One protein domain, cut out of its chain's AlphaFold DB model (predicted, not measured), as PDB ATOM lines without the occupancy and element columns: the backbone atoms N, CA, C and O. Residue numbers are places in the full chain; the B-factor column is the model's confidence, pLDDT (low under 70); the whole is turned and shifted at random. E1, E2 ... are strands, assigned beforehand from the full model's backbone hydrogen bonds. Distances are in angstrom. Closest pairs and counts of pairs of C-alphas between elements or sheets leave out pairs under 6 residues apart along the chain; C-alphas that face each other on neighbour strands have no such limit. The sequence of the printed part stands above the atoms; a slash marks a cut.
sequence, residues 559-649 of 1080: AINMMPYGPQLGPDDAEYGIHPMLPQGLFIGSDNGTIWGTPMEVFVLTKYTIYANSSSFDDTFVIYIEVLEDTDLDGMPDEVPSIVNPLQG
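What this domain is: This is residues 559 to 649 of the 1080 residues of an uncharacterized protein of Euryarchaeota archaeon (UniProt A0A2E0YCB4). A long, twisted hairpin, E5 and E6, with E2 alongside E5, makes one sheet; a small sheet of three short strands, E1, E4 and E3, lies over one face of it, the two sheets nearest at E2 and E3 and opening toward E1 and E6, which are apart. A tail without a named element follows E6, and its residues 642 to 648 stick out. The printed part has 91 residues, no named helix and six strands, E1 to E6 in chain order; the sheets, E1 - E4 - E3 and E2 - E5 - E6, are antiparallel. The class is all strand, though 39 of 91 residues are in named elements; the whole is only just loose, close to compact, radius of gyration of the C-alphas 14.8 A, and only just elongated, 48 by 24 by 21 A.

How they stand to each other: E1, residues 562 to 565, is an edge strand antiparallel to E4, residues 595 to 597, at 161 degrees, with N 562 and O 597 2.8 A apart. E4 forms a hairpin with E3, residues 586 to 588; N 587 and O 596 are 2.9 A apart. E2, residues 575 to 579, is antiparallel to E5, residues 603 to 614, with N 579 and O 609 2.9 A apart. The closest C-alphas of E2 and E3, Gly 577 and Ile 588, are 7.1 A apart. E5 forms a hairpin with E6, residues 617 to 628; N 610 and O 621 are 2.9 A apart.

Where its parts are: E1 begins at C-alpha 562, (33.940, 40.728, 29.244). E2 spans 14.3 A. E5 spans 32.2 A and bends by 57 degrees at residue 606. E6 spans 36.0 A and ends at C-alpha 628, (29.504, 52.019, 27.030).

The domain as a whole: The two C-alphas farthest apart, Ser 616 and Asp 632, are 49.0 A apart. The printed part has no cut and no long link. pLDDT is under 70 at residues 567 to 573, 615 to 619 and 642 to 649.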
ATOM      1  N   ALA A 559      25.859  44.825  29.635       81.19
ATOM      2  CA  ALA A 559      25.299  43.462  29.529       81.19
ATOM      3  C   ALA A 559      26.125  42.403  28.742       81.19
ATOM      4  O   ALA A 559      25.931  41.204  28.974       81.19
ATOM      5  N   ILE A 560      27.120  42.788  27.940       84.88
ATOM      6  CA  ILE A 560      28.038  41.876  27.247       84.88
ATOM      7  C   ILE A 560      29.116  41.337  28.202       84.88
ATOM      8  O   ILE A 560      29.764  42.065  28.955       84.88
ATOM      9  N   ASN A 561      29.335  40.018  28.208       84.38
ATOM     10  CA  ASN A 561      30.330  39.398  29.089       84.38
ATOM     11  C   ASN A 561      31.769  39.693  28.626       84.38
ATOM     12  O   ASN A 561      32.215  39.197  27.590       84.38
ATOM     13  N   MET A 562      32.534  40.397  29.463       83.50
ATOM     14  CA  MET A 562      33.940  40.728  29.244       83.50
ATOM     15  C   MET A 562      34.792  39.470  29.004       83.50
ATOM     16  O   MET A 562      34.821  38.551  29.831       83.50
ATOM     17  N   MET A 563      35.569  39.468  27.914       80.44
ATOM     18  CA  MET A 563      36.631  38.481  27.699       80.44
ATOM     19  C   MET A 563      37.628  38.509  28.875       80.44
ATOM     20  O   MET A 563      38.199  39.570  29.140       80.44
ATOM     21  N   PRO A 564      37.875  37.378  29.571       81.56
ATOM     22  CA  PRO A 564      38.722  37.352  30.762       81.56
ATOM     23  C   PRO A 564      40.131  37.911  30.511       81.56
ATOM     24  O   PRO A 564      40.940  37.311  29.803       81.56
ATOM     25  N   TYR A 565      40.433  39.061  31.112       80.12
ATOM     26  CA  TYR A 565      41.662  39.820  30.893       80.12
ATOM     27  C   TYR A 565      42.590  39.711  32.104       80.12
ATOM     28  O   TYR A 565      42.309  40.255  33.171       80.12
ATOM     29  N   GLY A 566      43.708  39.008  31.940       72.31
ATOM     30  CA  GLY A 566      44.687  38.752  32.996       72.31
ATOM     31  C   GLY A 566      46.133  38.804  32.494       72.31
ATOM     32  O   GLY A 566      46.384  39.283  31.384       72.31
ATOM     33  N   PRO A 567      47.103  38.315  33.285       66.62
ATOM     34  CA  PRO A 567      48.459  38.084  32.796       66.62
ATOM     35  C   PRO A 567      48.434  37.126  31.605       66.62
ATOM     36  O   PRO A 567      47.833  36.057  31.685       66.62
ATOM     37  N   GLN A 568      49.164  37.449  30.531       62.72
ATOM     38  CA  GLN A 568      49.398  36.484  29.448       62.72
ATOM     39  C   GLN A 568      50.123  35.231  29.964       62.72
ATOM     40  O   GLN A 568      49.835  34.127  29.511       62.72
ATOM     41  N   LEU A 569      51.030  35.404  30.933       56.66
ATOM     42  CA  LEU A 569      51.659  34.354  31.735       56.66
ATOM     43  C   LEU A 569      51.970  34.904  33.137       56.66
ATOM     44  O   LEU A 569      52.442  36.034  33.267       56.66
ATOM     45  N   GLY A 570      51.764  34.089  34.171       57.34
ATOM     46  CA  GLY A 570      52.174  34.353  35.556       57.34
ATOM     47  C   GLY A 570      52.847  33.117  36.172       57.34
ATOM     48  O   GLY A 570      52.718  32.026  35.613       57.34
ATOM     49  N   PRO A 571      53.603  33.255  37.277       58.72
ATOM     50  CA  PRO A 571      54.144  32.110  38.004       58.72
ATOM     51  C   PRO A 571      53.058  31.440  38.864       58.72
ATOM     52  O   PRO A 571      52.200  32.125  39.416       58.72
ATOM     53  N   ASP A 572      53.150  30.118  39.047       62.62
ATOM     54  CA  ASP A 572      52.179  29.285  39.791       62.62
ATOM     55  C   ASP A 572      52.016  29.641  41.296       62.62
ATOM     56  O   ASP A 572      51.286  28.957  42.015       62.62
ATOM     57  N   ASP A 573      52.734  30.649  41.807       66.31
ATOM     58  CA  ASP A 573      52.775  31.046  43.222       66.31
ATOM     59  C   ASP A 573      52.425  32.524  43.491       66.31
ATOM     60  O   ASP A 573      52.687  33.011  44.593       66.31
ATOM     61  N   ALA A 574      51.860  33.242  42.512       71.00
ATOM     62  CA  ALA A 574      51.483  34.648  42.669       71.00
ATOM     63  C   ALA A 574      50.073  34.855  43.263       71.00
ATOM     64  O   ALA A 574      49.101  34.242  42.825       71.00
ATOM     65  N   GLU A 575      49.953  35.783  44.217       79.31
ATOM     66  CA  GLU A 575      48.683  36.301  44.745       79.31
ATOM     67  C   GLU A 575      48.413  37.719  44.201       79.31
ATOM     68  O   GLU A 575      49.327  38.548  44.093       79.31
ATOM     69  N   TYR A 576      47.152  37.993  43.849       81.06
ATOM     70  CA  TYR A 576      46.724  39.171  43.089       81.06
ATOM     71  C   TYR A 576      45.578  39.951  43.755       81.06
ATOM     72  O   TYR A 576      44.703  39.383  44.410       81.06
ATOM     73  N   GLY A 577      45.527  41.269  43.528       82.81
ATOM     74  CA  GLY A 577      44.423  42.124  43.988       82.81
ATOM     75  C   GLY A 577      44.370  43.489  43.297       82.81
ATOM     76  O   GLY A 577      45.377  43.947  42.764       82.81
ATOM     77  N   ILE A 578      43.203  44.144  43.308       86.06
ATOM     78  CA  ILE A 578      42.902  45.376  42.549       86.06
ATOM     79  C   ILE A 578      42.412  46.528  43.441       86.06
ATOM     80  O   ILE A 578      41.778  46.305  44.473       86.06
ATOM     81  N   HIS A 579      42.688  47.770  43.033       83.38
ATOM     82  CA  HIS A 579      42.127  48.983  43.634       83.38
ATOM     83  C   HIS A 579      41.924  50.096  42.577       83.38
ATOM     84  O   HIS A 579      42.852  50.343  41.799       83.38
ATOM     85  N   PRO A 580      40.795  50.839  42.565       86.50
ATOM     86  CA  PRO A 580      39.618  50.714  43.438       86.50
ATOM     87  C   PRO A 580      38.777  49.460  43.116       86.50
ATOM     88  O   PRO A 580      39.229  48.577  42.392       86.50
ATOM     89  N   MET A 581      37.577  49.346  43.694       85.25
ATOM     90  CA  MET A 581      36.633  48.270  43.361       85.25
ATOM     91  C   MET A 581      36.088  48.434  41.935       85.25
ATOM     92  O   MET A 581      35.852  49.557  41.485       85.25
ATOM     93  N   LEU A 582      35.916  47.309  41.241       87.62
ATOM     94  CA  LEU A 582      35.363  47.236  39.886       87.62
ATOM     95  C   LEU A 582      33.859  47.609  39.850       87.62
ATOM     96  O   LEU A 582      33.207  47.513  40.895       87.62
ATOM     97  N   PRO A 583      33.316  48.006  38.678       85.69
ATOM     98  CA  PRO A 583      31.879  48.223  38.464       85.69
ATOM     99  C   PRO A 583      31.032  46.972  38.743       85.69
ATOM    100  O   PRO A 583      31.550  45.848  38.783       85.69
ATOM    101  N   GLN A 584      29.721  47.145  38.923       85.12
ATOM    102  CA  GLN A 584      28.825  46.041  39.256       85.12
ATOM    103  C   GLN A 584      28.835  44.953  38.171       85.12
ATOM    104  O   GLN A 584      28.436  45.179  37.032       85.12
ATOM    105  N   GLY A 585      29.234  43.744  38.579       84.69
ATOM    106  CA  GLY A 585      29.251  42.539  37.745       84.69
ATOM    107  C   GLY A 585      30.635  42.123  37.224       84.69
ATOM    108  O   GLY A 585      30.758  41.039  36.655       84.69
ATOM    109  N   LEU A 586      31.683  42.913  37.497       89.00
ATOM    110  CA  LEU A 586      33.081  42.579  37.193       89.00
ATOM    111  C   LEU A 586      33.867  42.154  38.449       89.00
ATOM    112  O   LEU A 586      33.713  42.715  39.537       89.00
ATOM    113  N   PHE A 587      34.749  41.166  38.291       87.25
ATOM    114  CA  PHE A 587      35.506  40.506  39.366       87.25
ATOM    115  C   PHE A 587      36.984  40.330  38.988       87.25
ATOM    116  O   PHE A 587      37.328  40.414  37.814       87.25
ATOM    117  N   ILE A 588      37.860  40.040  39.963       86.38
ATOM    118  CA  ILE A 588      39.259  39.627  39.728       86.38
ATOM    119  C   ILE A 588      39.572  38.309  40.455       86.38
ATOM    120  O   ILE A 588      39.159  38.117  41.600       86.38
ATOM    121  N   GLY A 589      40.304  37.403  39.800       84.94
ATOM    122  CA  GLY A 589      40.851  36.187  40.407       84.94
ATOM    123  C   GLY A 589      42.097  36.479  41.247       84.94
ATOM    124  O   GLY A 589      43.070  37.044  40.752       84.94
ATOM    125  N   SER A 590      42.082  36.090  42.524       79.88
ATOM    126  CA  SER A 590      43.187  36.338  43.467       79.88
ATOM    127  C   SER A 590      44.406  35.431  43.262       79.88
ATOM    128  O   SER A 590      45.465  35.707  43.808       79.88
ATOM    129  N   ASP A 591      44.252  34.347  42.508       75.12
ATOM    130  CA  ASP A 591      45.243  33.296  42.242       75.12
ATOM    131  C   ASP A 591      45.817  33.340  40.814       75.12
ATOM    132  O   ASP A 591      46.804  32.672  40.521       75.12
ATOM    133  N   ASN A 592      45.204  34.119  39.919       75.62
ATOM    134  CA  ASN A 592      45.620  34.238  38.519       75.62
ATOM    135  C   ASN A 592      45.644  35.677  37.975       75.62
ATOM    136  O   ASN A 592      46.130  35.884  36.870       75.62
ATOM    137  N   GLY A 593      45.136  36.672  38.711       75.25
ATOM    138  CA  GLY A 593      45.136  38.080  38.301       75.25
ATOM    139  C   GLY A 593      44.143  38.440  37.193       75.25
ATOM    140  O   GLY A 593      44.142  39.581  36.734       75.25
ATOM    141  N   THR A 594      43.298  37.501  36.761       85.56
ATOM    142  CA  THR A 594      42.367  37.683  35.642       85.56
ATOM    143  C   THR A 594      41.102  38.413  36.076       85.56
ATOM    144  O   THR A 594      40.421  37.989  37.011       85.56
ATOM    145  N   ILE A 595      40.761  39.486  35.363       87.62
ATOM    146  CA  ILE A 595      39.508  40.239  35.482       87.62
ATOM    147  C   ILE A 595      38.464  39.642  34.536       87.62
ATOM    148  O   ILE A 595      38.784  39.350  33.387       87.62
ATOM    149  N   TRP A 596      37.230  39.445  35.000       87.12
ATOM    150  CA  TRP A 596      36.152  38.824  34.218       87.12
ATOM    151  C   TRP A 596      34.759  39.188  34.752       87.12
ATOM    152  O   TRP A 596      34.621  39.598  35.907       87.12
ATOM    153  N   GLY A 597      33.727  38.987  33.927       87.94
ATOM    154  CA  GLY A 597      32.315  39.147  34.289       87.94
ATOM    155  C   GLY A 597      31.527  39.980  33.276       87.94
ATOM    156  O   GLY A 597      32.050  40.361  32.233       87.94
ATOM    157  N   THR A 598      30.282  40.303  33.607       87.94
ATOM    158  CA  THR A 598      29.386  41.123  32.778       87.94
ATOM    159  C   THR A 598      29.114  42.442  33.498       87.94
ATOM    160  O   THR A 598      28.561  42.388  34.598       87.94
ATOM    161  N   PRO A 599      29.461  43.616  32.941       87.94
ATOM    162  CA  PRO A 599      29.121  44.888  33.558       87.94
ATOM    163  C   PRO A 599      27.609  45.146  33.444       87.94
ATOM    164  O   PRO A 599      27.002  44.966  32.389       87.94
ATOM    165  N   MET A 600      26.992  45.556  34.551       83.62
ATOM    166  CA  MET A 600      25.543  45.789  34.650       83.62
ATOM    167  C   MET A 600      25.153  47.276  34.661       83.62
ATOM    168  O   MET A 600      23.983  47.597  34.862       83.62
ATOM    169  N   GLU A 601      26.122  48.178  34.517       85.00
ATOM    170  CA  GLU A 601      25.944  49.630  34.573       85.00
ATOM    171  C   GLU A 601      26.924  50.316  33.608       85.00
ATOM    172  O   GLU A 601      28.092  49.924  33.543       85.00
ATOM    173  N   VAL A 602      26.451  51.334  32.881       84.94
ATOM    174  CA  VAL A 602      27.284  52.241  32.068       84.94
ATOM    175  C   VAL A 602      28.216  53.011  33.008       84.94
ATOM    176  O   VAL A 602      27.786  53.474  34.072       84.94
ATOM    177  N   PHE A 603      29.507  53.110  32.682       83.81
ATOM    178  CA  PHE A 603      30.520  53.503  33.666       83.81
ATOM    179  C   PHE A 603      31.746  54.185  33.050       83.81
ATOM    180  O   PHE A 603      32.492  53.572  32.298       83.81
ATOM    181  N   VAL A 604      32.014  55.432  33.446       83.62
ATOM    182  CA  VAL A 604      33.069  56.276  32.852       83.62
ATOM    183  C   VAL A 604      34.508  55.803  33.119       83.62
ATOM    184  O   VAL A 604      34.815  55.265  34.192       83.62
ATOM    185  N   LEU A 605      35.417  56.101  32.181       84.44
ATOM    186  CA  LEU A 605      36.815  55.659  32.126       84.44
ATOM    187  C   LEU A 605      37.581  55.880  33.435       84.44
ATOM    188  O   LEU A 605      38.098  56.961  33.741       84.44
ATOM    189  N   THR A 606      37.713  54.804  34.203       84.38
ATOM    190  CA  THR A 606      38.251  54.816  35.563       84.38
ATOM    191  C   THR A 606      39.561  54.044  35.650       84.38
ATOM    192  O   THR A 606      39.723  52.970  35.079       84.38
ATOM    193  N   LYS A 607      40.528  54.597  36.390       84.12
ATOM    194  CA  LYS A 607      41.863  54.011  36.567       84.12
ATOM    195  C   LYS A 607      41.892  52.944  37.661       84.12
ATOM    196  O   LYS A 607      41.593  53.244  38.817       84.12
ATOM    197  N   TYR A 608      42.435  51.777  37.332       85.12
ATOM    198  CA  TYR A 608      42.685  50.674  38.260       85.12
ATOM    199  C   TYR A 608      44.183  50.364  38.382       85.12
ATOM    200  O   TYR A 608      44.963  50.522  37.443       85.12
ATOM    201  N   THR A 609      44.605  49.949  39.574       81.94
ATOM    202  CA  THR A 609      45.966  49.475  39.874       81.94
ATOM    203  C   THR A 609      45.871  48.073  40.456       81.94
ATOM    204  O   THR A 609      45.041  47.829  41.333       81.94
ATOM    205  N   ILE A 610      46.699  47.162  39.951       82.31
ATOM    206  CA  ILE A 610      46.678  45.740  40.289       82.31
ATOM    207  C   ILE A 610      48.065  45.341  40.796       82.31
ATOM    208  O   ILE A 610      49.094  45.786  40.281       82.31
ATOM    209  N   TYR A 611      48.077  44.531  41.846       80.38
ATOM    210  CA  TYR A 611      49.266  44.098  42.573       80.38
ATOM    211  C   TYR A 611      49.499  42.606  42.314       80.38
ATOM    212  O   TYR A 611      48.525  41.855  42.253       80.38
ATOM    213  N   ALA A 612      50.760  42.185  42.180       76.19
ATOM    214  CA  ALA A 612      51.157  40.783  42.039       76.19
ATOM    215  C   ALA A 612      52.350  40.475  42.962       76.19
ATOM    216  O   ALA A 612      53.402  41.109  42.852       76.19
ATOM    217  N   ASN A 613      52.185  39.515  43.875       71.19
ATOM    218  CA  ASN A 613      53.174  39.144  44.896       71.19
ATOM    219  C   ASN A 613      53.454  37.632  44.836       71.19
ATOM    220  O   ASN A 613      52.522  36.839  44.894       71.19
ATOM    221  N   SER A 614      54.722  37.237  44.713       70.50
ATOM    222  CA  SER A 614      55.200  35.848  44.584       70.50
ATOM    223  C   SER A 614      56.424  35.630  45.486       70.50
ATOM    224  O   SER A 614      57.115  36.577  45.866       70.50
ATOM    225  N   SER A 615      56.760  34.376  45.817       64.62
ATOM    226  CA  SER A 615      57.887  34.053  46.713       64.62
ATOM    227  C   SER A 615      59.261  34.538  46.224       64.62
ATOM    228  O   SER A 615      60.215  34.561  47.007       64.62
ATOM    229  N   SER A 616      59.373  34.901  44.942       54.91
ATOM    230  CA  SER A 616      60.616  35.338  44.293       54.91
ATOM    231  C   SER A 616      60.491  36.655  43.508       54.91
ATOM    232  O   SER A 616      61.476  37.079  42.901       54.91
ATOM    233  N   PHE A 617      59.312  37.291  43.485       57.84
ATOM    234  CA  PHE A 617      59.000  38.415  42.593       57.84
ATOM    235  C   PHE A 617      57.858  39.292  43.142       57.84
ATOM    236  O   PHE A 617      56.866  38.774  43.642       57.84
ATOM    237  N   ASP A 618      57.994  40.613  43.007       67.50
ATOM    238  CA  ASP A 618      57.013  41.634  43.404       67.50
ATOM    239  C   ASP A 618      56.865  42.645  42.260       67.50
ATOM    240  O   ASP A 618      57.873  43.226  41.849       67.50
ATOM    241  N   ASP A 619      55.643  42.896  41.775       69.81
ATOM    242  CA  ASP A 619      55.389  43.926  40.754       69.81
ATOM    243  C   ASP A 619      53.956  44.500  40.813       69.81
ATOM    244  O   ASP A 619      53.056  43.964  41.468       69.81
ATOM    245  N   THR A 620      53.738  45.631  40.138       75.25
ATOM    246  CA  THR A 620      52.458  46.353  40.103       75.25
ATOM    247  C   THR A 620      52.167  46.914  38.718       75.25
ATOM    248  O   THR A 620      53.001  47.612  38.141       75.25
ATOM    249  N   PHE A 621      50.951  46.699  38.223       72.31
ATOM    250  CA  PHE A 621      50.510  47.138  36.901       72.31
ATOM    251  C   PHE A 621      49.238  47.996  36.978       72.31
ATOM    252  O   PHE A 621      48.585  48.108  38.018       72.31
ATOM    253  N   VAL A 622      48.929  48.692  35.884       79.88
ATOM    254  CA  VAL A 622      47.887  49.726  35.813       79.88
ATOM    255  C   VAL A 622      47.066  49.531  34.547       79.88
ATOM    256  O   VAL A 622      47.636  49.319  33.480       79.88
ATOM    257  N   ILE A 623      45.747  49.667  34.674       81.44
ATOM    258  CA  ILE A 623      44.785  49.646  33.566       81.44
ATOM    259  C   ILE A 623      43.747  50.765  33.746       81.44
ATOM    260  O   ILE A 623      43.699  51.420  34.792       81.44
ATOM    261  N   TYR A 624      42.895  50.964  32.745       84.81
ATOM    262  CA  TYR A 624      41.694  51.798  32.839       84.81
ATOM    263  C   TYR A 624      40.505  50.990  32.305       84.81
ATOM    264  O   TYR A 624      40.719  50.161  31.422       84.81
ATOM    265  N   ILE A 625      39.298  51.194  32.842       86.12
ATOM    266  CA  ILE A 625      38.067  50.512  32.405       86.12
ATOM    267  C   ILE A 625      36.942  51.537  32.217       86.12
ATOM    268  O   ILE A 625      36.754  52.383  33.090       86.12
ATOM    269  N   GLU A 626      36.216  51.427  31.108       88.25
ATOM    270  CA  GLU A 626      34.972  52.131  30.763       88.25
ATOM    271  C   GLU A 626      33.911  51.095  30.342       88.25
ATOM    272  O   GLU A 626      34.268  50.000  29.899       88.25
ATOM    273  N   VAL A 627      32.629  51.414  30.502       87.50
ATOM    274  CA  VAL A 627      31.484  50.625  30.019       87.50
ATOM    275  C   VAL A 627      30.566  51.569  29.248       87.50
ATOM    276  O   VAL A 627      30.111  52.554  29.832       87.50
ATOM    277  N   LEU A 628      30.336  51.267  27.972       88.38
ATOM    278  CA  LEU A 628      29.504  52.019  27.030       88.38
ATOM    279  C   LEU A 628      28.013  51.660  27.184       88.38
ATOM    280  O   LEU A 628      27.668  50.704  27.889       88.38
ATOM    281  N   GLU A 629      27.148  52.456  26.554       85.62
ATOM    282  CA  GLU A 629      25.751  52.087  26.272       85.62
ATOM    283  C   GLU A 629      25.719  50.995  25.166       85.62
ATOM    284  O   GLU A 629      26.780  50.549  24.720       85.62
ATOM    285  N   ASP A 630      24.526  50.475  24.884       85.69
ATOM    286  CA  ASP A 630      24.199  49.364  23.966       85.69
ATOM    287  C   ASP A 630      22.667  49.270  23.994       85.69
ATOM    288  O   ASP A 630      22.117  48.806  25.006       85.69
ATOM    289  N   THR A 631      21.978  49.872  23.020       85.31
ATOM    290  CA  THR A 631      20.534  50.164  23.106       85.31
ATOM    291  C   THR A 631      19.635  48.985  22.715       85.31
ATOM    292  O   THR A 631      18.715  48.679  23.487       85.31
ATOM    293  N   ASP A 632      19.917  48.279  21.617       80.50
ATOM    294  CA  ASP A 632      19.115  47.141  21.135       80.50
ATOM    295  C   ASP A 632      19.479  45.787  21.809       80.50
ATOM    296  O   ASP A 632      18.610  44.918  21.972       80.50
ATOM    297  N   LEU A 633      20.712  45.656  22.327       81.44
ATOM    298  CA  LEU A 633      21.336  44.459  22.917       81.44
ATOM    299  C   LEU A 633      21.881  43.401  21.925       81.44
ATOM    300  O   LEU A 633      22.026  42.232  22.315       81.44
ATOM    301  N   ASP A 634      22.240  43.792  20.695       81.94
ATOM    302  CA  ASP A 634      23.090  43.041  19.747       81.94
ATOM    303  C   ASP A 634      24.492  42.774  20.337       81.94
ATOM    304  O   ASP A 634      25.000  41.640  20.302       81.94
ATOM    305  N   GLY A 635      25.076  43.800  20.964       79.44
ATOM    306  CA  GLY A 635      26.432  43.792  21.507       79.44
ATOM    307  C   GLY A 635      27.449  44.682  20.790       79.44
ATOM    308  O   GLY A 635      28.649  44.530  21.060       79.44
ATOM    309  N   MET A 636      27.005  45.606  19.940       85.88
ATOM    310  CA  MET A 636      27.705  46.837  19.560       85.88
ATOM    311  C   MET A 636      27.249  48.022  20.460       85.88
ATOM    312  O   MET A 636      26.325  47.858  21.256       85.88
ATOM    313  N   PRO A 637      27.973  49.161  20.506       87.19
ATOM    314  CA  PRO A 637      27.648  50.298  21.373       87.19
ATOM    315  C   PRO A 637      27.315  51.596  20.606       87.19
ATOM    316  O   PRO A 637      28.051  51.972  19.690       87.19
ATOM    317  N   ASP A 638      26.329  52.350  21.110       85.12
ATOM    318  CA  ASP A 638      25.762  53.588  20.525       85.12
ATOM    319  C   ASP A 638      26.778  54.700  20.157       85.12
ATOM    320  O   ASP A 638      26.513  55.579  19.345       85.12
ATOM    321  N   GLU A 639      27.935  54.757  20.825       82.56
ATOM    322  CA  GLU A 639      29.019  55.694  20.487       82.56
ATOM    323  C   GLU A 639      30.362  55.054  20.864       82.56
ATOM    324  O   GLU A 639      30.570  54.623  22.008       82.56
ATOM    325  N   VAL A 640      31.326  55.039  19.939       80.81
ATOM    326  CA  VAL A 640      32.709  54.627  20.211       80.81
ATOM    327  C   VAL A 640      33.572  55.872  20.425       80.81
ATOM    328  O   VAL A 640      33.901  56.586  19.475       80.81
ATOM    329  N   PRO A 641      34.059  56.132  21.659       77.12
ATOM    330  CA  PRO A 641      34.808  57.348  21.946       77.12
ATOM    331  C   PRO A 641      36.011  57.519  21.011       77.12
ATOM    332  O   PRO A 641      36.920  56.692  21.010       77.12
ATOM    333  N   SER A 642      36.074  58.639  20.285       68.56
ATOM    334  CA  SER A 642      37.061  58.969  19.225       68.56
ATOM    335  C   SER A 642      38.568  58.928  19.588       68.56
ATOM    336  O   SER A 642      39.431  59.299  18.789       68.56
ATOM    337  N   ILE A 643      38.918  58.475  20.795       65.19
ATOM    338  CA  ILE A 643      40.277  58.134  21.252       65.19
ATOM    339  C   ILE A 643      40.580  56.618  21.185       65.19
ATOM    340  O   ILE A 643      41.731  56.206  21.364       65.19
ATOM    341  N   VAL A 644      39.566  55.783  20.944       66.94
ATOM    342  CA  VAL A 644      39.677  54.340  20.696       66.94
ATOM    343  C   VAL A 644      40.287  54.104  19.311       66.94
ATOM    344  O   VAL A 644      40.141  54.901  18.390       66.94
ATOM    345  N   ASN A 645      41.019  53.001  19.159       60.41
ATOM    346  CA  ASN A 645      41.500  52.544  17.858       60.41
ATOM    347  C   ASN A 645      40.518  51.478  17.333       60.41
ATOM    348  O   ASN A 645      40.413  50.449  18.006       60.41
ATOM    349  N   PRO A 646      39.870  51.655  16.162       59.00
ATOM    350  CA  PRO A 646      38.916  50.681  15.607       59.00
ATOM    351  C   PRO A 646      39.472  49.251  15.489       59.00
ATOM    352  O   PRO A 646      38.750  48.269  15.625       59.00
ATOM    353  N   LEU A 647      40.798  49.104  15.358       56.25
ATOM    354  CA  LEU A 647      41.489  47.806  15.372       56.25
ATOM    355  C   LEU A 647      41.388  47.033  16.708       56.25
ATOM    356  O   LEU A 647      41.961  45.950  16.818       56.25
ATOM    357  N   GLN A 648      40.712  47.566  17.734       59.50
ATOM    358  CA  GLN A 648      40.414  46.844  18.979       59.50
ATOM    359  C   GLN A 648      39.125  46.008  18.922       59.50
ATOM    360  O   GLN A 648      38.866  45.276  19.875       59.50
ATOM    361  N   GLY A 649      38.353  46.067  17.828       64.62
ATOM    362  CA  GLY A 649      37.116  45.288  17.679       64.62
ATOM    363  C   GLY A 649      35.920  45.867  18.440       64.62
ATOM    364  O   GLY A 649      34.977  45.141  18.721       64.62
TER     365      GLY A 649